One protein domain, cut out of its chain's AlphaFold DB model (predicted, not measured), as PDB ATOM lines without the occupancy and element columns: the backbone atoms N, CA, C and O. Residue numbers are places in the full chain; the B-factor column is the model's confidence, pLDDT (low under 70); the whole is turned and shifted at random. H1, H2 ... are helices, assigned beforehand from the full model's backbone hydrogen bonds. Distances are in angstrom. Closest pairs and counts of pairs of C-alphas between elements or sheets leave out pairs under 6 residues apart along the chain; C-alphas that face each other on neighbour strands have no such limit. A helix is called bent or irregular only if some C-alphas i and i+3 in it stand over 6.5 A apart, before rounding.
ATOM      1  N   SER A 304       8.106  17.863  58.940       73.58
ATOM      2  CA  SER A 304       9.150  18.824  58.569       73.58
ATOM      3  C   SER A 304       9.782  18.522  57.203       73.58
ATOM      4  O   SER A 304      10.041  19.454  56.438       73.58
ATOM      5  N   LYS A 305       9.960  17.243  56.836       83.56
ATOM      6  CA  LYS A 305      10.442  16.837  55.503       83.56
ATOM      7  C   LYS A 305       9.387  17.073  54.417       83.56
ATOM      8  O   LYS A 305       9.744  17.561  53.344       83.56
ATOM      9  N   ILE A 306       8.103  16.819  54.688       86.64
ATOM     10  CA  ILE A 306       6.998  17.121  53.757       86.64
ATOM     11  C   ILE A 306       6.923  18.633  53.484       86.64
ATOM     12  O   ILE A 306       6.978  19.052  52.324       86.64
ATOM     13  N   TYR A 307       6.874  19.463  54.530       87.84
ATOM     14  CA  TYR A 307       6.830  20.923  54.393       87.84
ATOM     15  C   TYR A 307       8.121  21.505  53.787       87.84
ATOM     16  O   TYR A 307       8.050  22.495  53.056       87.84
ATOM     17  N   SER A 308       9.285  20.886  54.017       87.76
ATOM     18  CA  SER A 308      10.550  21.265  53.367       87.76
ATOM     19  C   SER A 308      10.538  20.961  51.862       87.76
ATOM     20  O   SER A 308      10.810  21.846  51.049       87.76
ATOM     21  N   ASN A 309      10.129  19.754  51.458       89.00
ATOM     22  CA  ASN A 309       9.977  19.398  50.042       89.00
ATOM     23  C   ASN A 309       8.978  20.332  49.339       89.00
ATOM     24  O   ASN A 309       9.259  20.859  48.260       89.00
ATOM     25  N   LEU A 310       7.846  20.616  49.991       90.78
ATOM     26  CA  LEU A 310       6.834  21.550  49.501       90.78
ATOM     27  C   LEU A 310       7.381  22.981  49.360       90.78
ATOM     28  O   LEU A 310       7.128  23.631  48.345       90.78
ATOM     29  N   TYR A 311       8.190  23.455  50.316       91.43
ATOM     30  CA  TYR A 311       8.924  24.717  50.187       91.43
ATOM     31  C   TYR A 311       9.835  24.713  48.956       91.43
ATOM     32  O   TYR A 311       9.793  25.662  48.173       91.43
ATOM     33  N   HIS A 312      10.613  23.648  48.736       89.30
ATOM     34  CA  HIS A 312      11.514  23.542  47.586       89.30
ATOM     35  C   HIS A 312      10.780  23.601  46.236       89.30
ATOM     36  O   HIS A 312      11.215  24.355  45.364       89.30
ATOM     37  N   TYR A 313       9.652  22.896  46.076       88.52
ATOM     38  CA  TYR A 313       8.835  22.978  44.857       88.52
ATOM     39  C   TYR A 313       8.236  24.380  44.650       88.52
ATOM     40  O   TYR A 313       8.326  24.949  43.557       88.52
ATOM     41  N   LEU A 314       7.657  24.971  45.702       90.90
ATOM     42  CA  LEU A 314       6.950  26.253  45.610       90.90
ATOM     43  C   LEU A 314       7.883  27.473  45.526       90.90
ATOM     44  O   LEU A 314       7.467  28.510  45.007       90.90
ATOM     45  N   ARG A 315       9.144  27.372  45.972       89.97
ATOM     46  CA  ARG A 315      10.126  28.479  46.017       89.97
ATOM     47  C   ARG A 315      10.246  29.258  44.700       89.97
ATOM     48  O   ARG A 315      10.423  30.478  44.710       89.97
ATOM     49  N   SER A 316      10.137  28.564  43.568       85.11
ATOM     50  CA  SER A 316      10.241  29.151  42.226       85.11
ATOM     51  C   SER A 316       9.079  30.093  41.868       85.11
ATOM     52  O   SER A 316       9.293  31.065  41.145       85.11
ATOM     53  N   LEU A 317       7.880  29.892  42.435       86.24
ATOM     54  CA  LEU A 317       6.731  30.800  42.269       86.24
ATOM     55  C   LEU A 317       6.934  32.146  42.975       86.24
ATOM     56  O   LEU A 317       6.436  33.167  42.512       86.24
ATOM     57  N   PHE A 318       7.691  32.159  44.072       88.18
ATOM     58  CA  PHE A 318       7.980  33.350  44.880       88.18
ATOM     59  C   PHE A 318       9.319  34.011  44.496       88.18
ATOM     60  O   PHE A 318       9.798  34.918  45.178       88.18
ATOM     61  N   THR A 319       9.922  33.578  43.383       83.17
ATOM     62  CA  THR A 319      11.179  34.107  42.839       83.17
ATOM     63  C   THR A 319      10.925  34.704  41.445       83.17
ATOM     64  O   THR A 319      10.940  33.975  40.449       83.17
ATOM     65  N   PRO A 320      10.664  36.023  41.334       73.67
ATOM     66  CA  PRO A 320      10.425  36.674  40.049       73.67
ATOM     67  C   PRO A 320      11.628  36.506  39.116       73.67
ATOM     68  O   PRO A 320      12.702  37.036  39.384       73.67
ATOM     69  N   SER A 321      11.463  35.780  38.008       65.63
ATOM     70  CA  SER A 321      12.535  35.638  37.022       65.63
ATOM     71  C   SER A 321      12.576  36.872  36.124       65.63
ATOM     72  O   SER A 321      11.580  37.238  35.491       65.63
ATOM     73  N   PHE A 322      13.742  37.516  36.071       59.79
ATOM     74  CA  PHE A 322      14.011  38.665  35.212       59.79
ATOM     75  C   PHE A 322      14.548  38.175  33.873       59.79
ATOM     76  O   PHE A 322      15.752  38.020  33.689       59.79
ATOM     77  N   THR A 323      13.652  37.937  32.919       50.14
ATOM     78  CA  THR A 323      14.072  37.862  31.520       50.14
ATOM     79  C   THR A 323      14.469  39.263  31.064       50.14
ATOM     80  O   THR A 323      13.704  40.217  31.202       50.14
ATOM     81  N   ILE A 324      15.676  39.411  30.528       44.00
ATOM     82  CA  ILE A 324      16.023  40.572  29.706       44.00
ATOM     83  C   ILE A 324      15.456  40.259  28.321       44.00
ATOM     84  O   ILE A 324      15.761  39.206  27.767       44.00
ATOM     85  N   SER A 325      14.586  41.115  27.785       46.56
ATOM     86  CA  SER A 325      14.194  41.012  26.373       46.56
ATOM     87  C   SER A 325      15.245  41.686  25.496       46.56
ATOM     88  O   SER A 325      15.802  42.704  25.902       46.56
ATOM     89  N   ASP A 326      15.461  41.177  24.280       47.35
ATOM     90  CA  ASP A 326      16.506  41.648  23.348       47.35
ATOM     91  C   ASP A 326      16.402  43.146  22.978       47.35
ATOM     92  O   ASP A 326      17.344  43.737  22.461       47.35
ATOM     93  N   SER A 327      15.273  43.790  23.289       51.12
ATOM     94  CA  SER A 327      15.053  45.239  23.204       51.12
ATOM     95  C   SER A 327      15.697  46.064  24.333       51.12
ATOM     96  O   SER A 327      15.465  47.270  24.410       51.12
ATOM     97  N   GLY A 328      16.420  45.442  25.271       49.18
ATOM     98  CA  GLY A 328      17.018  46.097  26.444       49.18
ATOM     99  C   GLY A 328      16.022  46.512  27.537       49.18
ATOM    100  O   GLY A 328      16.427  46.879  28.639       49.18
ATOM    101  N   GLN A 329      14.713  46.421  27.284       47.09
ATOM    102  CA  GLN A 329      13.692  46.635  28.310       47.09
ATOM    103  C   GLN A 329      13.721  45.496  29.346       47.09
ATOM    104  O   GLN A 329      13.896  44.326  28.993       47.09
ATOM    105  N   LYS A 330      13.504  45.823  30.632       50.66
ATOM    106  CA  LYS A 330      13.290  44.815  31.687       50.66
ATOM    107  C   LYS A 330      12.050  43.988  31.320       50.66
ATOM    108  O   LYS A 330      10.940  44.520  31.292       50.66
ATOM    109  N   GLY A 331      12.241  42.706  31.020       47.97
ATOM    110  CA  GLY A 331      11.181  41.826  30.544       47.97
ATOM    111  C   GLY A 331      10.132  41.506  31.609       47.97
ATOM    112  O   GLY A 331      10.253  41.827  32.795       47.97
ATOM    113  N   LYS A 332       9.045  40.873  31.164       55.91
ATOM    114  CA  LYS A 332       7.867  40.592  31.995       55.91
ATOM    115  C   LYS A 332       8.228  39.613  33.116       55.91
ATOM    116  O   LYS A 332       8.330  38.416  32.854       55.91
ATOM    117  N   ARG A 333       8.335  40.119  34.356       61.52
ATOM    118  CA  ARG A 333       8.500  39.312  35.580       61.52
ATOM    119  C   ARG A 333       7.480  38.175  35.584       61.52
ATOM    120  O   ARG A 333       6.277  38.426  35.661       61.52
ATOM    121  N   ARG A 334       7.965  36.941  35.504       61.38
ATOM    122  CA  ARG A 334       7.182  35.702  35.595       61.38
ATOM    123  C   ARG A 334       7.970  34.704  36.443       61.38
ATOM    124  O   ARG A 334       9.196  34.726  36.374       61.38
ATOM    125  N   PRO A 335       7.325  33.866  37.264       66.00
ATOM    126  CA  PRO A 335       8.004  32.716  37.843       66.00
ATOM    127  C   PRO A 335       8.299  31.677  36.754       66.00
ATOM    128  O   PRO A 335       7.588  31.604  35.747       66.00
ATOM    129  N   ILE A 336       9.326  30.859  36.971       64.02
ATOM    130  CA  ILE A 336       9.638  29.692  36.139       64.02
ATOM    131  C   ILE A 336       9.556  28.463  37.042       64.02
ATOM    132  O   ILE A 336      10.479  28.178  37.799       64.02
ATOM    133  N   LEU A 337       8.429  27.751  36.971       69.89
ATOM    134  CA  LEU A 337       8.269  26.444  37.608       69.89
ATOM    135  C   LEU A 337       9.183  25.419  36.919       69.89
ATOM    136  O   LEU A 337       9.153  25.277  35.698       69.89
ATOM    137  N   SER A 338       9.960  24.679  37.710       70.55
ATOM    138  CA  SER A 338      10.796  23.549  37.264       70.55
ATOM    139  C   SER A 338      10.036  22.224  37.128       70.55
ATOM    140  O   SER A 338      10.601  21.228  36.687       70.55
ATOM    141  N   THR A 339       8.789  22.199  37.591       77.42
ATOM    142  CA  THR A 339       7.994  21.014  37.940       77.42
ATOM    143  C   THR A 339       6.545  21.334  37.580       77.42
ATOM    144  O   THR A 339       6.132  22.485  37.763       77.42
ATOM    145  N   SER A 340       5.778  20.389  37.028       86.41
ATOM    146  CA  SER A 340       4.411  20.715  36.586       86.41
ATOM    147  C   SER A 340       3.477  21.013  37.767       86.41
ATOM    148  O   SER A 340       3.706  20.585  38.900       86.41
ATOM    149  N   VAL A 341       2.410  21.775  37.511       87.33
ATOM    150  CA  VAL A 341       1.409  22.112  38.541       87.33
ATOM    151  C   VAL A 341       0.731  20.831  39.031       87.33
ATOM    152  O   VAL A 341       0.457  20.670  40.217       87.33
ATOM    153  N   GLU A 342       0.535  19.898  38.105       89.35
ATOM    154  CA  GLU A 342      -0.038  18.575  38.276       89.35
ATOM    155  C   GLU A 342       0.867  17.656  39.117       89.35
ATOM    156  O   GLU A 342       0.370  16.973  40.008       89.35
ATOM    157  N   GLU A 343       2.188  17.667  38.900       89.72
ATOM    158  CA  GLU A 343       3.164  16.960  39.752       89.72
ATOM    159  C   GLU A 343       3.103  17.443  41.207       89.72
ATOM    160  O   GLU A 343       2.998  16.624  42.122       89.72
ATOM    161  N   ILE A 344       3.109  18.762  41.439       91.18
ATOM    162  CA  ILE A 344       3.078  19.318  42.803       91.18
ATOM    163  C   ILE A 344       1.703  19.075  43.456       91.18
ATOM    164  O   ILE A 344       1.634  18.744  44.639       91.18
ATOM    165  N   ALA A 345       0.604  19.165  42.696       91.34
ATOM    166  CA  ALA A 345      -0.738  18.833  43.184       91.34
ATOM    167  C   ALA A 345      -0.874  17.348  43.568       91.34
ATOM    168  O   ALA A 345      -1.505  17.024  44.577       91.34
ATOM    169  N   ASN A 346      -0.255  16.440  42.802       89.78
ATOM    170  CA  ASN A 346      -0.188  15.020  43.149       89.78
ATOM    171  C   ASN A 346       0.655  14.796  44.411       89.78
ATOM    172  O   ASN A 346       0.177  14.122  45.319       89.78
ATOM    173  N   PHE A 347       1.824  15.437  44.543       90.82
ATOM    174  CA  PHE A 347       2.634  15.380  45.769       90.82
ATOM    175  C   PHE A 347       1.859  15.860  47.012       90.82
ATOM    176  O   PHE A 347       1.906  15.211  48.057       90.82
ATOM    177  N   VAL A 348       1.096  16.957  46.909       90.18
ATOM    178  CA  VAL A 348       0.221  17.445  47.995       90.18
ATOM    179  C   VAL A 348      -0.882  16.430  48.318       90.18
ATOM    180  O   VAL A 348      -1.144  16.139  49.486       90.18
ATOM    181  N   LYS A 349      -1.515  15.842  47.299       89.68
ATOM    182  CA  LYS A 349      -2.544  14.809  47.482       89.68
ATOM    183  C   LYS A 349      -1.987  13.549  48.155       89.68
ATOM    184  O   LYS A 349      -2.631  13.003  49.046       89.68
ATOM    185  N   GLU A 350      -0.810  13.098  47.741       88.04
ATOM    186  CA  GLU A 350      -0.142  11.908  48.276       88.04
ATOM    187  C   GLU A 350       0.393  12.134  49.692       88.04
ATOM    188  O   GLU A 350       0.276  11.237  50.517       88.04
ATOM    189  N   SER A 351       0.894  13.335  50.004       85.75
ATOM    190  CA  SER A 351       1.458  13.650  51.325       85.75
ATOM    191  C   SER A 351       0.406  13.953  52.396       85.75
ATOM    192  O   SER A 351       0.625  13.624  53.557       85.75
ATOM    193  N   PHE A 352      -0.716  14.595  52.038       84.87
ATOM    194  CA  PHE A 352      -1.701  15.082  53.021       84.87
ATOM    195  C   PHE A 352      -3.084  14.421  52.933       84.87
ATOM    196  O   PHE A 352      -3.798  14.392  53.930       84.87
ATOM    197  N   CYS A 353      -3.498  13.910  51.766       82.08
ATOM    198  CA  CYS A 353      -4.844  13.331  51.587       82.08
ATOM    199  C   CYS A 353      -4.842  11.794  51.604       82.08
ATOM    200  O   CYS A 353      -5.884  11.172  51.803       82.08
ATOM    201  N   PHE A 382      -5.790  18.545  61.209       76.30
ATOM    202  CA  PHE A 382      -4.874  19.042  60.172       76.30
ATOM    203  C   PHE A 382      -4.150  20.305  60.670       76.30
ATOM    204  O   PHE A 382      -4.794  21.313  60.974       76.30
ATOM    205  N   ASP A 383      -2.813  20.286  60.715       81.13
ATOM    206  CA  ASP A 383      -2.018  21.403  61.237       81.13
ATOM    207  C   ASP A 383      -1.943  22.600  60.263       81.13
ATOM    208  O   ASP A 383      -0.962  22.839  59.546       81.13
ATOM    209  N   TYR A 384      -2.994  23.421  60.305       85.58
ATOM    210  CA  TYR A 384      -3.064  24.720  59.639       85.58
ATOM    211  C   TYR A 384      -1.937  25.685  60.053       85.58
ATOM    212  O   TYR A 384      -1.588  26.570  59.266       85.58
ATOM    213  N   ARG A 385      -1.345  25.545  61.249       86.06
ATOM    214  CA  ARG A 385      -0.260  26.419  61.730       86.06
ATOM    215  C   ARG A 385       1.046  26.097  61.009       86.06
ATOM    216  O   ARG A 385       1.731  27.029  60.591       86.06
ATOM    217  N   GLN A 386       1.377  24.823  60.789       87.63
ATOM    218  CA  GLN A 386       2.523  24.446  59.951       87.63
ATOM    219  C   GLN A 386       2.355  24.919  58.498       87.63
ATOM    220  O   GLN A 386       3.294  25.498  57.940       87.63
ATOM    221  N   LEU A 387       1.159  24.781  57.909       90.43
ATOM    222  CA  LEU A 387       0.898  25.291  56.557       90.43
ATOM    223  C   LEU A 387       0.964  26.832  56.482       90.43
ATOM    224  O   LEU A 387       1.569  27.369  55.554       90.43
ATOM    225  N   SER A 388       0.422  27.548  57.476       90.86
ATOM    226  CA  SER A 388       0.545  29.012  57.576       90.86
ATOM    227  C   SER A 388       2.012  29.439  57.683       90.86
ATOM    228  O   SER A 388       2.463  30.286  56.918       90.86
ATOM    229  N   ASN A 389       2.802  28.788  58.546       91.26
ATOM    230  CA  ASN A 389       4.238  29.054  58.684       91.26
ATOM    231  C   ASN A 389       5.011  28.840  57.364       91.26
ATOM    232  O   ASN A 389       5.998  29.533  57.108       91.26
ATOM    233  N   LEU A 390       4.595  27.888  56.517       93.29
ATOM    234  CA  LEU A 390       5.170  27.704  55.180       93.29
ATOM    235  C   LEU A 390       4.803  28.864  54.241       93.29
ATOM    236  O   LEU A 390       5.680  29.405  53.563       93.29
ATOM    237  N   PHE A 391       3.530  29.261  54.198       94.76
ATOM    238  CA  PHE A 391       3.083  30.375  53.358       94.76
ATOM    239  C   PHE A 391       3.712  31.706  53.780       94.76
ATOM    240  O   PHE A 391       4.170  32.449  52.916       94.76
ATOM    241  N   GLU A 392       3.841  31.977  55.079       93.09
ATOM    242  CA  GLU A 392       4.560  33.143  55.606       93.09
ATOM    243  C   GLU A 392       6.030  33.169  55.154       93.09
ATOM    244  O   GLU A 392       6.486  34.181  54.620       93.09
ATOM    245  N   LYS A 393       6.760  32.047  55.260       92.90
ATOM    246  CA  LYS A 393       8.152  31.936  54.770       92.90
ATOM    247  C   LYS A 393       8.271  32.216  53.269       92.90
ATOM    248  O   LYS A 393       9.220  32.870  52.835       92.90
ATOM    249  N   LEU A 394       7.314  31.744  52.470       94.11
ATOM    250  CA  LEU A 394       7.277  31.999  51.028       94.11
ATOM    251  C   LEU A 394       6.925  33.468  50.709       94.11
ATOM    252  O   LEU A 394       7.547  34.068  49.832       94.11
ATOM    253  N   MET A 395       6.007  34.090  51.457       93.68
ATOM    254  CA  MET A 395       5.698  35.523  51.337       93.68
ATOM    255  C   MET A 395       6.893  36.404  51.721       93.68
ATOM    256  O   MET A 395       7.192  37.365  51.010       93.68
ATOM    257  N   ALA A 396       7.622  36.055  52.787       91.80
ATOM    258  CA  ALA A 396       8.848  36.741  53.199       91.80
ATOM    259  C   ALA A 396       9.944  36.650  52.122       91.80
ATOM    260  O   ALA A 396      10.592  37.654  51.815       91.80
ATOM    261  N   LEU A 397      10.091  35.487  51.474       91.38
ATOM    262  CA  LEU A 397      10.977  35.319  50.319       91.38
ATOM    263  C   LEU A 397      10.576  36.230  49.142       91.38
ATOM    264  O   LEU A 397      11.449  36.853  48.540       91.38
ATOM    265  N   LEU A 398       9.281  36.352  48.826       91.37
ATOM    266  CA  LEU A 398       8.812  37.276  47.784       91.37
ATOM    267  C   LEU A 398       9.072  38.744  48.155       91.37
ATOM    268  O   LEU A 398       9.488  39.513  47.290       91.37
ATOM    269  N   ASN A 399       8.868  39.127  49.420       89.40
ATOM    270  CA  ASN A 399       9.154  40.478  49.911       89.40
ATOM    271  C   ASN A 399      10.641  40.821  49.721       89.40
ATOM    272  O   ASN A 399      10.967  41.804  49.056       89.40
ATOM    273  N   HIS A 400      11.537  39.946  50.192       88.48
ATOM    274  CA  HIS A 400      12.983  40.060  49.987       88.48
ATOM    275  C   HIS A 400      13.349  40.158  48.497       88.48
ATOM    276  O   HIS A 400      14.017  41.102  48.081       88.48
ATOM    277  N   ASN A 401      12.868  39.223  47.670       87.18
ATOM    278  CA  ASN A 401      13.193  39.177  46.243       87.18
ATOM    279  C   ASN A 401      12.744  40.439  45.485       87.18
ATOM    280  O   ASN A 401      13.438  40.880  44.568       87.18
ATOM    281  N   LEU A 402      11.603  41.031  45.858       85.94
ATOM    282  CA  LEU A 402      11.147  42.301  45.289       85.94
ATOM    283  C   LEU A 402      12.022  43.471  45.755       85.94
ATOM    284  O   LEU A 402      12.482  44.233  44.907       85.94
ATOM    285  N   GLN A 403      12.329  43.572  47.053       84.25
ATOM    286  CA  GLN A 403      13.230  44.606  47.583       84.25
ATOM    287  C   GLN A 403      14.613  44.575  46.910       84.25
ATOM    288  O   GLN A 403      15.150  45.625  46.579       84.25
ATOM    289  N   THR A 404      15.164  43.390  46.622       82.94
ATOM    290  CA  THR A 404      16.467  43.254  45.936       82.94
ATOM    291  C   THR A 404      16.458  43.583  44.435       82.94
ATOM    292  O   THR A 404      17.522  43.597  43.819       82.94
ATOM    293  N   ALA A 405      15.290  43.794  43.817       79.00
ATOM    294  CA  ALA A 405      15.154  43.922  42.359       79.00
ATOM    295  C   ALA A 405      14.577  45.263  41.868       79.00
ATOM    296  O   ALA A 405      14.709  45.610  40.683       79.00
ATOM    297  N   GLU A 406      13.913  45.993  42.759       73.09
ATOM    298  CA  GLU A 406      13.508  47.383  42.558       73.09
ATOM    299  C   GLU A 406      14.694  48.329  42.852       73.09
ATOM    300  O   GLU A 406      15.657  47.922  43.502       73.09
ATOM    301  N   PRO A 407      14.686  49.583  42.362       70.42
ATOM    302  CA  PRO A 407      15.626  50.596  42.847       70.42
ATOM    303  C   PRO A 407      15.422  50.859  44.349       70.42
ATOM    304  O   PRO A 407      14.308  50.718  44.856       70.42
ATOM    305  N   SER A 408      16.479  51.310  45.031       70.04
ATOM    306  CA  SER A 408      16.491  51.647  46.469       70.04
ATOM    307  C   SER A 408      15.385  52.610  46.901       70.04
ATOM    308  O   SER A 408      14.952  52.581  48.049       70.04
ATOM    309  N   ASP A 409      14.926  53.442  45.971       73.28
ATOM    310  CA  ASP A 409      14.082  54.603  46.240       73.28
ATOM    311  C   ASP A 409      12.584  54.290  46.033       73.28
ATOM    312  O   ASP A 409      11.747  55.194  45.984       73.28
ATOM    313  N   ILE A 410      12.215  53.008  45.877       79.92
ATOM    314  CA  ILE A 410      10.812  52.602  45.740       79.92
ATOM    315  C   ILE A 410      10.043  52.846  47.047       79.92
ATOM    316  O   ILE A 410      10.424  52.383  48.121       79.92
ATOM    317  N   SER A 411       8.913  53.553  46.962       84.12
ATOM    318  CA  SER A 411       8.071  53.785  48.136       84.12
ATOM    319  C   SER A 411       7.461  52.477  48.653       84.12
ATOM    320  O   SER A 411       7.110  51.582  47.881       84.12
ATOM    321  N   LEU A 412       7.263  52.387  49.972       84.00
ATOM    322  CA  LEU A 412       6.648  51.224  50.627       84.00
ATOM    323  C   LEU A 412       5.274  50.885  50.017       84.00
ATOM    324  O   LEU A 412       4.941  49.726  49.779       84.00
ATOM    325  N   GLN A 413       4.515  51.928  49.666       82.18
ATOM    326  CA  GLN A 413       3.252  51.842  48.938       82.18
ATOM    327  C   GLN A 413       3.415  51.174  47.557       82.18
ATOM    328  O   GLN A 413       2.681  50.239  47.231       82.18
ATOM    329  N   ALA A 414       4.396  51.600  46.753       82.72
ATOM    330  CA  ALA A 414       4.665  51.011  45.442       82.72
ATOM    331  C   ALA A 414       5.190  49.565  45.540       82.72
ATOM    332  O   ALA A 414       4.784  48.718  44.738       82.72
ATOM    333  N   LEU A 415       6.012  49.250  46.549       86.19
ATOM    334  CA  LEU A 415       6.473  47.886  46.834       86.19
ATOM    335  C   LEU A 415       5.293  46.947  47.135       86.19
ATOM    336  O   LEU A 415       5.172  45.896  46.502       86.19
ATOM    337  N   ILE A 416       4.385  47.345  48.033       87.89
ATOM    338  CA  ILE A 416       3.178  46.570  48.378       87.89
ATOM    339  C   ILE A 416       2.264  46.411  47.159       87.89
ATOM    340  O   ILE A 416       1.752  45.317  46.909       87.89
ATOM    341  N   LEU A 417       2.095  47.462  46.350       86.86
ATOM    342  CA  LEU A 417       1.292  47.393  45.129       86.86
ATOM    343  C   LEU A 417       1.896  46.427  44.095       86.86
ATOM    344  O   LEU A 417       1.160  45.662  43.464       86.86
ATOM    345  N   ASN A 418       3.220  46.425  43.929       85.91
ATOM    346  CA  ASN A 418       3.921  45.505  43.032       85.91
ATOM    347  C   ASN A 418       3.876  44.060  43.554       85.91
ATOM    348  O   ASN A 418       3.624  43.143  42.767       85.91
ATOM    349  N   ALA A 419       4.022  43.855  44.866       89.85
ATOM    350  CA  ALA A 419       3.855  42.555  45.513       89.85
ATOM    351  C   ALA A 419       2.436  42.002  45.331       89.85
ATOM    352  O   ALA A 419       2.273  40.860  44.904       89.85
ATOM    353  N   TRP A 420       1.404  42.818  45.565       91.09
ATOM    354  CA  TRP A 420      -0.001  42.430  45.409       91.09
ATOM    355  C   TRP A 420      -0.367  42.092  43.957       91.09
ATOM    356  O   TRP A 420      -1.045  41.088  43.703       91.09
ATOM    357  N   LYS A 421       0.127  42.890  42.997       88.70
ATOM    358  CA  LYS A 421      -0.006  42.622  41.554       88.70
ATOM    359  C   LYS A 421       0.670  41.303  41.173       88.70
ATOM    360  O   LYS A 421       0.044  40.487  40.501       88.70
ATOM    361  N   TYR A 422       1.911  41.069  41.610       89.78
ATOM    362  CA  TYR A 422       2.638  39.828  41.318       89.78
ATOM    363  C   TYR A 422       1.960  38.605  41.954       89.78
ATOM    364  O   TYR A 422       1.724  37.608  41.270       89.78
ATOM    365  N   TYR A 423       1.575  38.706  43.230       92.31
ATOM    366  CA  TYR A 423       0.898  37.648  43.976       92.31
ATOM    367  C   TYR A 423      -0.396  37.195  43.283       92.31
ATOM    368  O   TYR A 423      -0.543  36.011  42.976       92.31
ATOM    369  N   ASN A 424      -1.308  38.119  42.958       91.20
ATOM    370  CA  ASN A 424      -2.567  37.748  42.303       91.20
ATOM    371  C   ASN A 424      -2.384  37.342  40.828       91.20
ATOM    372  O   ASN A 424      -3.150  36.514  40.347       91.20
ATOM    373  N   ALA A 425      -1.384  37.868  40.109       87.12
ATOM    374  CA  ALA A 425      -1.155  37.506  38.705       87.12
ATOM    375  C   ALA A 425      -0.452  36.149  38.512       87.12
ATOM    376  O   ALA A 425      -0.690  35.490  37.499       87.12
ATOM    377  N   TYR A 426       0.425  35.744  39.440       87.77
ATOM    378  CA  TYR A 426       1.365  34.636  39.213       87.77
ATOM    379  C   TYR A 426       1.508  33.622  40.352       87.77
ATOM    380  O   TYR A 426       2.099  32.572  40.123       87.77
ATOM    381  N   VAL A 427       0.987  33.895  41.551       91.13
ATOM    382  CA  VAL A 427       1.201  33.028  42.724       91.13
ATOM    383  C   VAL A 427      -0.116  32.430  43.213       91.13
ATOM    384  O   VAL A 427      -0.266  31.209  43.228       91.13
ATOM    385  N   ARG A 428      -1.103  33.271  43.543       92.65
ATOM    386  CA  ARG A 428      -2.374  32.870  44.168       92.65
ATOM    387  C   ARG A 428      -3.083  31.745  43.414       92.65
ATOM    388  O   ARG A 428      -3.347  30.700  43.992       92.65
ATOM    389  N   PHE A 429      -3.339  31.922  42.115       90.79
ATOM    390  CA  PHE A 429      -4.044  30.915  41.314       90.79
ATOM    391  C   PHE A 429      -3.267  29.598  41.173       90.79
ATOM    392  O   PHE A 429      -3.883  28.538  41.214       90.79
ATOM    393  N   TYR A 430      -1.932  29.638  41.078       91.38
ATOM    394  CA  TYR A 430      -1.111  28.422  41.047       91.38
ATOM    395  C   TYR A 430      -1.217  27.643  42.360       91.38
ATOM    396  O   TYR A 430      -1.418  26.433  42.335       91.38
ATOM    397  N   LEU A 431      -1.149  28.330  43.505       93.37
ATOM    398  CA  LEU A 431      -1.297  27.692  44.813       93.37
ATOM    399  C   LEU A 431      -2.708  27.130  45.013       93.37
ATOM    400  O   LEU A 431      -2.844  25.997  45.458       93.37
ATOM    401  N   LEU A 432      -3.755  27.860  44.620       93.70
ATOM    402  CA  LEU A 432      -5.131  27.357  44.705       93.70
ATOM    403  C   LEU A 432      -5.361  26.104  43.843       93.70
ATOM    404  O   LEU A 432      -6.102  25.224  44.271       93.70
ATOM    405  N   SER A 433      -4.694  25.978  42.689       92.16
ATOM    406  CA  SER A 433      -4.692  24.735  41.901       92.16
ATOM    407  C   SER A 433      -3.894  23.612  42.577       92.16
ATOM    408  O   SER A 433      -4.394  22.496  42.695       92.16
ATOM    409  N   ILE A 434      -2.682  23.896  43.070       93.31
ATOM    410  CA  ILE A 434      -1.809  22.910  43.737       93.31
ATOM    411  C   ILE A 434      -2.468  22.329  44.996       93.31
ATOM    412  O   ILE A 434      -2.426  21.123  45.224       93.31
ATOM    413  N   PHE A 435      -3.120  23.174  45.795       93.79
ATOM    414  CA  PHE A 435      -3.805  22.773  47.024       93.79
ATOM    415  C   PHE A 435      -5.286  22.411  46.821       93.79
ATOM    416  O   PHE A 435      -5.961  22.086  47.799       93.79
ATOM    417  N   GLN A 436      -5.804  22.392  45.584       92.55
ATOM    418  CA  GLN A 436      -7.175  21.950  45.305       92.55
ATOM    419  C   GLN A 436      -7.478  20.542  45.869       92.55
ATOM    420  O   GLN A 436      -8.542  20.388  46.476       92.55
ATOM    421  N   PRO A 437      -6.596  19.522  45.747       90.98
ATOM    422  CA  PRO A 437      -6.862  18.197  46.311       90.98
ATOM    423  C   PRO A 437      -6.996  18.222  47.838       90.98
ATOM    424  O   PRO A 437      -7.879  17.563  48.380       90.98
ATOM    425  N   LEU A 438      -6.175  19.035  48.516       90.36
ATOM    426  CA  LEU A 438      -6.221  19.206  49.969       90.36
ATOM    427  C   LEU A 438      -7.484  19.952  50.410       90.36
ATOM    428  O   LEU A 438      -8.172  19.494  51.315       90.36
ATOM    429  N   GLN A 439      -7.843  21.052  49.743       91.19
ATOM    430  CA  GLN A 439      -9.074  21.788  50.047       91.19
ATOM    431  C   GLN A 439     -10.316  20.897  49.888       91.19
ATOM    432  O   GLN A 439     -11.226  20.978  50.707       91.19
ATOM    433  N   LEU A 440     -10.355  20.036  48.863       89.85
ATOM    434  CA  LEU A 440     -11.445  19.075  48.673       89.85
ATOM    435  C   LEU A 440     -11.465  17.992  49.762       89.85
ATOM    436  O   LEU A 440     -12.540  17.673  50.262       89.85
ATOM    437  N   HIS A 441     -10.304  17.471  50.165       87.15
ATOM    438  CA  HIS A 441     -10.210  16.469  51.229       87.15
ATOM    439  C   HIS A 441     -10.627  17.028  52.600       87.15
ATOM    440  O   HIS A 441     -11.424  16.408  53.300       87.15
ATOM    441  N   LEU A 442     -10.171  18.236  52.952       86.62
ATOM    442  CA  LEU A 442     -10.600  18.935  54.168       86.62
ATOM    443  C   LEU A 442     -12.117  19.185  54.156       86.62
ATOM    444  O   LEU A 442     -12.783  18.926  55.157       86.62
ATOM    445  N   ASN A 443     -12.674  19.609  53.012       86.52
ATOM    446  CA  ASN A 443     -14.121  19.771  52.828       86.52
ATOM    447  C   ASN A 443     -14.883  18.461  53.084       86.52
ATOM    448  O   ASN A 443     -15.873  18.474  53.816       86.52
ATOM    449  N   GLU A 444     -14.411  17.338  52.537       84.21
ATOM    450  CA  GLU A 444     -15.003  16.015  52.770       84.21
ATOM    451  C   GLU A 444     -14.978  15.637  54.263       84.21
ATOM    452  O   GLU A 444     -16.008  15.230  54.809       84.21
ATOM    453  N   LEU A 445     -13.845  15.848  54.948       79.74
ATOM    454  CA  LEU A 445     -13.698  15.573  56.382       79.74
ATOM    455  C   LEU A 445     -14.691  16.381  57.237       79.74
ATOM    456  O   LEU A 445     -15.380  15.790  58.067       79.74
ATOM    457  N   SER A 446     -14.853  17.689  57.004       79.59
ATOM    458  CA  SER A 446     -15.837  18.501  57.750       79.59
ATOM    459  C   SER A 446     -17.284  18.092  57.460       79.59
ATOM    460  O   SER A 446     -18.084  18.019  58.386       79.59
ATOM    461  N   THR A 447     -17.628  17.725  56.216       79.47
ATOM    462  CA  THR A 447     -18.977  17.195  55.914       79.47
ATOM    463  C   THR A 447     -19.266  15.831  56.550       79.47
ATOM    464  O   THR A 447     -20.415  15.389  56.556       79.47
ATOM    465  N   ARG A 448     -18.236  15.157  57.077       71.95
ATOM    466  CA  ARG A 448     -18.317  13.844  57.722       71.95
ATOM    467  C   ARG A 448     -18.190  13.909  59.249       71.95
ATOM    468  O   ARG A 448     -18.685  13.011  59.928       71.95
ATOM    469  N   GLY A 449     -17.535  14.936  59.784       64.25
ATOM    470  CA  GLY A 449     -17.452  15.193  61.217       64.25
ATOM    471  C   GLY A 449     -18.775  15.732  61.765       64.25
ATOM    472  O   GLY A 449     -19.340  16.678  61.229       64.25
ATOM    473  N   HIS A 450     -19.260  15.171  62.875       53.76
ATOM    474  CA  HIS A 450     -20.430  15.723  63.578       53.76
ATOM    475  C   HIS A 450     -20.130  17.042  64.316       53.76
ATOM    476  O   HIS A 450     -21.051  17.742  64.733       53.76
ATOM    477  N   ASN A 451     -18.852  17.397  64.445       55.96
ATOM    478  CA  ASN A 451     -18.392  18.638  65.051       55.96
ATOM    479  C   ASN A 451     -18.313  19.724  63.970       55.96
ATOM    480  O   ASN A 451     -17.550  19.584  63.016       55.96
ATOM    481  N   GLY A 452     -19.063  20.820  64.131       54.59
ATOM    482  CA  GLY A 452     -19.153  21.940  63.176       54.59
ATOM    483  C   GLY A 452     -17.898  22.822  63.080       54.59
ATOM    484  O   GLY A 452     -18.003  24.050  63.085       54.59
ATOM    485  N   SER A 453     -16.714  22.209  63.036       59.68
ATOM    486  CA  SER A 453     -15.429  22.890  62.904       59.68
ATOM    487  C   SER A 453     -15.349  23.628  61.566       59.68
ATOM    488  O   SER A 453     -15.561  23.048  60.497       59.68
ATOM    489  N   LYS A 454     -15.054  24.930  61.626       70.24
ATOM    490  CA  LYS A 454     -14.916  25.781  60.442       70.24
ATOM    491  C   LYS A 454     -13.591  25.474  59.752       70.24
ATOM    492  O   LYS A 454     -12.538  25.855  60.254       70.24
ATOM    493  N   ILE A 455     -13.645  24.866  58.568       76.74
ATOM    494  CA  ILE A 455     -12.481  24.788  57.676       76.74
ATOM    495  C   ILE A 455     -11.999  26.203  57.363       76.74
ATOM    496  O   ILE A 455     -12.743  27.002  56.790       76.74
ATOM    497  N   THR A 456     -10.737  26.491  57.666       82.43
ATOM    498  CA  THR A 456     -10.054  27.658  57.104       82.43
ATOM    499  C   THR A 456      -9.728  27.366  55.643       82.43
ATOM    500  O   THR A 456      -9.076  26.363  55.341       82.43
ATOM    501  N   ARG A 457     -10.191  28.201  54.705       89.14
ATOM    502  CA  ARG A 457      -9.915  27.963  53.281       89.14
ATOM    503  C   ARG A 457      -8.443  28.259  53.006       89.14
ATOM    504  O   ARG A 457      -7.878  29.197  53.568       89.14
ATOM    505  N   ILE A 458      -7.836  27.522  52.081       91.73
ATOM    506  CA  ILE A 458      -6.430  27.742  51.698       91.73
ATOM    507  C   ILE A 458      -6.218  29.168  51.153       91.73
ATOM    508  O   ILE A 458      -5.191  29.787  51.413       91.73
ATOM    509  N   ASP A 459      -7.220  29.723  50.464       93.32
ATOM    510  CA  ASP A 459      -7.234  31.120  50.003       93.32
ATOM    511  C   ASP A 459      -7.146  32.125  51.166       93.32
ATOM    512  O   ASP A 459      -6.408  33.105  51.084       93.32
ATOM    513  N   ASP A 460      -7.842  31.854  52.274       91.83
ATOM    514  CA  ASP A 460      -7.875  32.730  53.447       91.83
ATOM    515  C   ASP A 460      -6.508  32.705  54.163       91.83
ATOM    516  O   ASP A 460      -5.951  33.761  54.465       91.83
ATOM    517  N   LEU A 461      -5.900  31.519  54.326       92.10
ATOM    518  CA  LEU A 461      -4.539  31.351  54.874       92.10
ATOM    519  C   LEU A 461      -3.484  32.102  54.050       92.10
ATOM    520  O   LEU A 461      -2.597  32.752  54.610       92.10
ATOM    521  N   LEU A 462      -3.576  32.034  52.718       94.02
ATOM    522  CA  LEU A 462      -2.664  32.739  51.815       94.02
ATOM    523  C   LEU A 462      -2.818  34.265  51.922       94.02
ATOM    524  O   LEU A 462      -1.820  34.988  51.894       94.02
ATOM    525  N   LEU A 463      -4.048  34.764  52.080       92.92
ATOM    526  CA  LEU A 463      -4.322  36.192  52.258       92.92
ATOM    527  C   LEU A 463      -3.870  36.707  53.633       92.92
ATOM    528  O   LEU A 463      -3.267  37.779  53.698       92.92
ATOM    529  N   VAL A 464      -4.077  35.935  54.705       91.00
ATOM    530  CA  VAL A 464      -3.541  36.233  56.046       91.00
ATOM    531  C   VAL A 464      -2.009  36.255  56.024       91.00
ATOM    532  O   VAL A 464      -1.407  37.207  56.522       91.00
ATOM    533  N   SER A 465      -1.372  35.283  55.361       92.50
ATOM    534  CA  SER A 465       0.091  35.234  55.194       92.50
ATOM    535  C   SER A 465       0.627  36.452  54.432       92.50
ATOM    536  O   SER A 465       1.632  37.041  54.832       92.50
ATOM    537  N   PHE A 466      -0.058  36.877  53.361       93.05
ATOM    538  CA  PHE A 466       0.293  38.098  52.625       93.05
ATOM    539  C   PHE A 466       0.137  39.347  53.508       93.05
ATOM    540  O   PHE A 466       1.058  40.160  53.592       93.05
ATOM    541  N   ARG A 467      -1.004  39.493  54.202       89.84
ATOM    542  CA  ARG A 467      -1.282  40.614  55.121       89.84
ATOM    543  C   ARG A 467      -0.204  40.722  56.204       89.84
ATOM    544  O   ARG A 467       0.273  41.825  56.468       89.84
ATOM    545  N   LYS A 468       0.199  39.598  56.804       90.03
ATOM    546  CA  LYS A 468       1.208  39.561  57.869       90.03
ATOM    547  C   LYS A 468       2.536  40.171  57.408       90.03
ATOM    548  O   LYS A 468       2.974  41.158  57.992       90.03
ATOM    549  N   VAL A 469       3.098  39.662  56.311       90.02
ATOM    550  CA  VAL A 469       4.422  40.066  55.799       90.02
ATOM    551  C   VAL A 469       4.425  41.457  55.147       90.02
ATOM    552  O   VAL A 469       5.397  42.205  55.270       90.02
ATOM    553  N   PHE A 470       3.356  41.830  54.434       87.88
ATOM    554  CA  PHE A 470       3.325  43.081  53.660       87.88
ATOM    555  C   PHE A 470       2.648  44.266  54.362       87.88
ATOM    556  O   PHE A 470       2.824  45.394  53.914       87.88
ATOM    557  N   ILE A 471       1.890  44.053  55.445       83.52
ATOM    558  CA  ILE A 471       1.175  45.128  56.159       83.52
ATOM    559  C   ILE A 471       1.524  45.122  57.650       83.52
ATOM    560  O   ILE A 471       1.923  46.156  58.188       83.52
ATOM    561  N   THR A 472       1.400  43.976  58.327       77.85
ATOM    562  CA  THR A 472       1.573  43.905  59.790       77.85
ATOM    563  C   THR A 472       3.038  44.068  60.203       77.85
ATOM    564  O   THR A 472       3.347  44.953  60.996       77.85
ATOM    565  N   GLU A 473       3.951  43.287  59.622       73.89
ATOM    566  CA  GLU A 473       5.399  43.349  59.898       73.89
ATOM    567  C   GLU A 473       6.032  44.678  59.450       73.89
ATOM    568  O   GLU A 473       7.040  45.109  60.004       73.89
ATOM    569  N   GLN A 474       5.401  45.378  58.502       63.89
ATOM    570  CA  GLN A 474       5.816  46.710  58.040       63.89
ATOM    571  C   GLN A 474       5.236  47.849  58.907       63.89
ATOM    572  O   GLN A 474       5.499  49.026  58.655       63.89
ATOM    573  N   GLY A 475       4.454  47.520  59.943       50.90
ATOM    574  CA  GLY A 475       3.882  48.478  60.897       50.90
ATOM    575  C   GLY A 475       2.707  49.303  60.362       50.90
ATOM    576  O   GLY A 475       2.344  50.301  60.977       50.90
ATOM    577  N   ILE A 476       2.108  48.902  59.236       55.99
ATOM    578  CA  ILE A 476       1.042  49.639  58.527       55.99
ATOM    579  C   ILE A 476      -0.349  49.335  59.129       55.99
ATOM    580  O   ILE A 476      -1.332  49.999  58.816       55.99
ATOM    581  N   GLY A 477      -0.436  48.338  60.018       48.25
ATOM    582  CA  GLY A 477      -1.667  47.921  60.701       48.25
ATOM    583  C   GLY A 477      -1.730  48.186  62.211       48.25
ATOM    584  O   GLY A 477      -2.689  47.734  62.831       48.25
ATOM    585  N   SER A 478      -0.743  48.860  62.819       42.87
ATOM    586  CA  SER A 478      -0.794  49.229  64.249       42.87
ATOM    587  C   SER A 478      -1.331  50.649  64.414       42.87
ATOM    588  O   SER A 478      -0.839  51.567  63.760       42.87
ATOM    589  N   ASN A 498      -3.141  55.007  43.736       53.64
ATOM    590  CA  ASN A 498      -3.581  55.215  45.115       53.64
ATOM    591  C   ASN A 498      -4.984  54.637  45.361       53.64
ATOM    592  O   ASN A 498      -5.212  53.997  46.384       53.64
ATOM    593  N   GLY A 499      -5.908  54.753  44.396       54.29
ATOM    594  CA  GLY A 499      -7.232  54.124  44.494       54.29
ATOM    595  C   GLY A 499      -7.168  52.593  44.589       54.29
ATOM    596  O   GLY A 499      -7.888  51.987  45.390       54.29
ATOM    597  N   LEU A 500      -6.267  51.957  43.828       59.22
ATOM    598  CA  LEU A 500      -6.043  50.511  43.897       59.22
ATOM    599  C   LEU A 500      -5.357  50.097  45.207       59.22
ATOM    600  O   LEU A 500      -5.710  49.057  45.763       59.22
ATOM    601  N   LEU A 501      -4.431  50.907  45.731       61.31
ATOM    602  CA  LEU A 501      -3.815  50.688  47.043       61.31
ATOM    603  C   LEU A 501      -4.821  50.796  48.185       61.31
ATOM    604  O   LEU A 501      -4.937  49.848  48.954       61.31
ATOM    605  N   THR A 502      -5.600  51.875  48.269       63.64
ATOM    606  CA  THR A 502      -6.633  52.038  49.307       63.64
ATOM    607  C   THR A 502      -7.661  50.910  49.243       63.64
ATOM    608  O   THR A 502      -8.020  50.353  50.276       63.64
ATOM    609  N   SER A 503      -8.067  50.486  48.040       61.63
ATOM    610  CA  SER A 503      -8.953  49.324  47.861       61.63
ATOM    611  C   SER A 503      -8.303  48.015  48.327       61.63
ATOM    612  O   SER A 503      -8.946  47.198  48.981       61.63
ATOM    613  N   THR A 504      -7.017  47.815  48.024       62.88
ATOM    614  CA  THR A 504      -6.247  46.623  48.417       62.88
ATOM    615  C   THR A 504      -6.039  46.564  49.929       62.88
ATOM    616  O   THR A 504      -6.263  45.520  50.536       62.88
ATOM    617  N   LEU A 505      -5.663  47.684  50.550       65.53
ATOM    618  CA  LEU A 505      -5.496  47.811  51.996       65.53
ATOM    619  C   LEU A 505      -6.836  47.661  52.725       65.53
ATOM    620  O   LEU A 505      -6.872  46.978  53.742       65.53
ATOM    621  N   ALA A 506      -7.937  48.209  52.201       64.53
ATOM    622  CA  ALA A 506      -9.272  48.001  52.767       64.53
ATOM    623  C   ALA A 506      -9.696  46.522  52.713       64.53
ATOM    624  O   ALA A 506     -10.123  45.974  53.727       64.53
ATOM    625  N   VAL A 507      -9.504  45.848  51.570       62.19
ATOM    626  CA  VAL A 507      -9.769  44.404  51.437       62.19
ATOM    627  C   VAL A 507      -8.899  43.599  52.405       62.19
ATOM    628  O   VAL A 507      -9.437  42.813  53.179       62.19
ATOM    629  N   LEU A 508      -7.584  43.822  52.436       62.73
ATOM    630  CA  LEU A 508      -6.676  43.091  53.328       62.73
ATOM    631  C   LEU A 508      -6.915  43.408  54.814       62.73
ATOM    632  O   LEU A 508      -6.735  42.526  55.646       62.73
ATOM    633  N   SER A 509      -7.377  44.612  55.159       60.91
ATOM    634  CA  SER A 509      -7.759  44.969  56.539       60.91
ATOM    635  C   SER A 509      -9.097  44.359  56.963       60.91
ATOM    636  O   SER A 509      -9.312  44.145  58.152       60.91
ATOM    637  N   SER A 510      -9.984  44.053  56.008       60.16
ATOM    638  CA  SER A 510     -11.256  43.361  56.268       60.16
ATOM    639  C   SER A 510     -11.116  41.846  56.477       60.16
ATOM    640  O   SER A 510     -12.069  41.200  56.904       60.16
ATOM    641  N   ILE A 511      -9.936  41.278  56.198       58.34
ATOM    642  CA  ILE A 511      -9.625  39.860  56.424       58.34
ATOM    643  C   ILE A 511      -9.067  39.718  57.841       58.34
ATOM    644  O   ILE A 511      -7.885  39.986  58.084       58.34
TER     645      ILE A 511
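This is residues 304 to 353, 382 to 478 and 498 to 511 of the 512 residues of an uncharacterized protein of Candida albicans (strain SC5314 / ATCC MYA-2876) (UniProt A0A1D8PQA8). Three helices make the core: H4 and H6 lie side by side and run opposite ways, and H3 crosses both at a slant. The helical hairpin of H1 and H2 packs on this core, H1 on H3 and H2 on the last residues of H4, while H5 carries the chain away past H2 to one end of the long axis, where residues 447 to 452 stick out; the long loop between H1 and H2 reaches the other end, and H7 lies by H6. The 161 printed residues hold seven named helices, H1 to H7 in chain order, and no named strand; the class is all helix. The whole is compact, with a radius of gyration of the C-alphas of 17.1 A and spans of 57 by 38 by 26 A.

H1 is residues 304 to 314, beginning at C-alpha 304 (9.150, 18.824, 58.569). H2 is residues 341 to 353. H3, residues 384 to 403, is 28.4 A long. H4, residues 412 to 434, is the longest, 30.3 A; it has a kink of 40 degrees near residue 423 and is irregular, with C-alphas 425 and 428 7.3 A apart. H5 is residues 436 to 448, 18.5 A. H6 is residues 458 to 472, 19.8 A. H7 is residues 498 to 510, 18.0 A, ending at C-alpha 510 (-11.256, 43.361, 56.268).

H3 touches H6 at a steep tilt of 48 degrees, the same way; the closest C-alphas, of Glu 392 and Ser 465, are 5.0 A apart. H4 touches H6 at a shallow tilt of 17 degrees, opposite ways, closest at the C-alphas of Ile 416 and Phe 470, 6.3 A. H3, with residues 398 to 403 alone, touches residues 415 to 419 of H4, closest at the C-alphas of Asn 399 and Ala 419, 7.2 A. H1 touches residues 386 to 394 of H3, closest at the C-alphas of Tyr 311 and Leu 390, 6.9 A. H1 and H2 are a hairpin, at a shallow tilt of 17 degrees, their closest C-alphas, of Ile 306 and Ser 351, 7.0 A apart. H2 touches residues 430 to 434 of H4, with the C-alphas of Ala 345 and Ile 434 4.3 A apart, and residues 436 to 441 of H5, with those of Lys 349 and Pro 437 5.6 A apart. H6 and H7 only just touch, with 3 pairs of C-alphas within 8 A, the closest those of Arg 467 and Leu 508, 6.2 A. H5 and H7 are apart. Every O i to N i+4 pair is within hydrogen-bond range in H1, H2, H3, H5, H6 and H7, and 16 of 19 are in H4.

The two C-alphas farthest apart, those of Ser 327 and His 450, are 61.3 A apart. Residues 354 to 381 and 479 to 497 are not printed; the gaps between C-alphas are 10.3 A and 20.2 A. The link from H1 to H2, 26 residues, is long. The mean pLDDT of the printed part is 79.3; residues 321 to 337, 449 to 453, 474 to 478 and 498 to 511 are under 70.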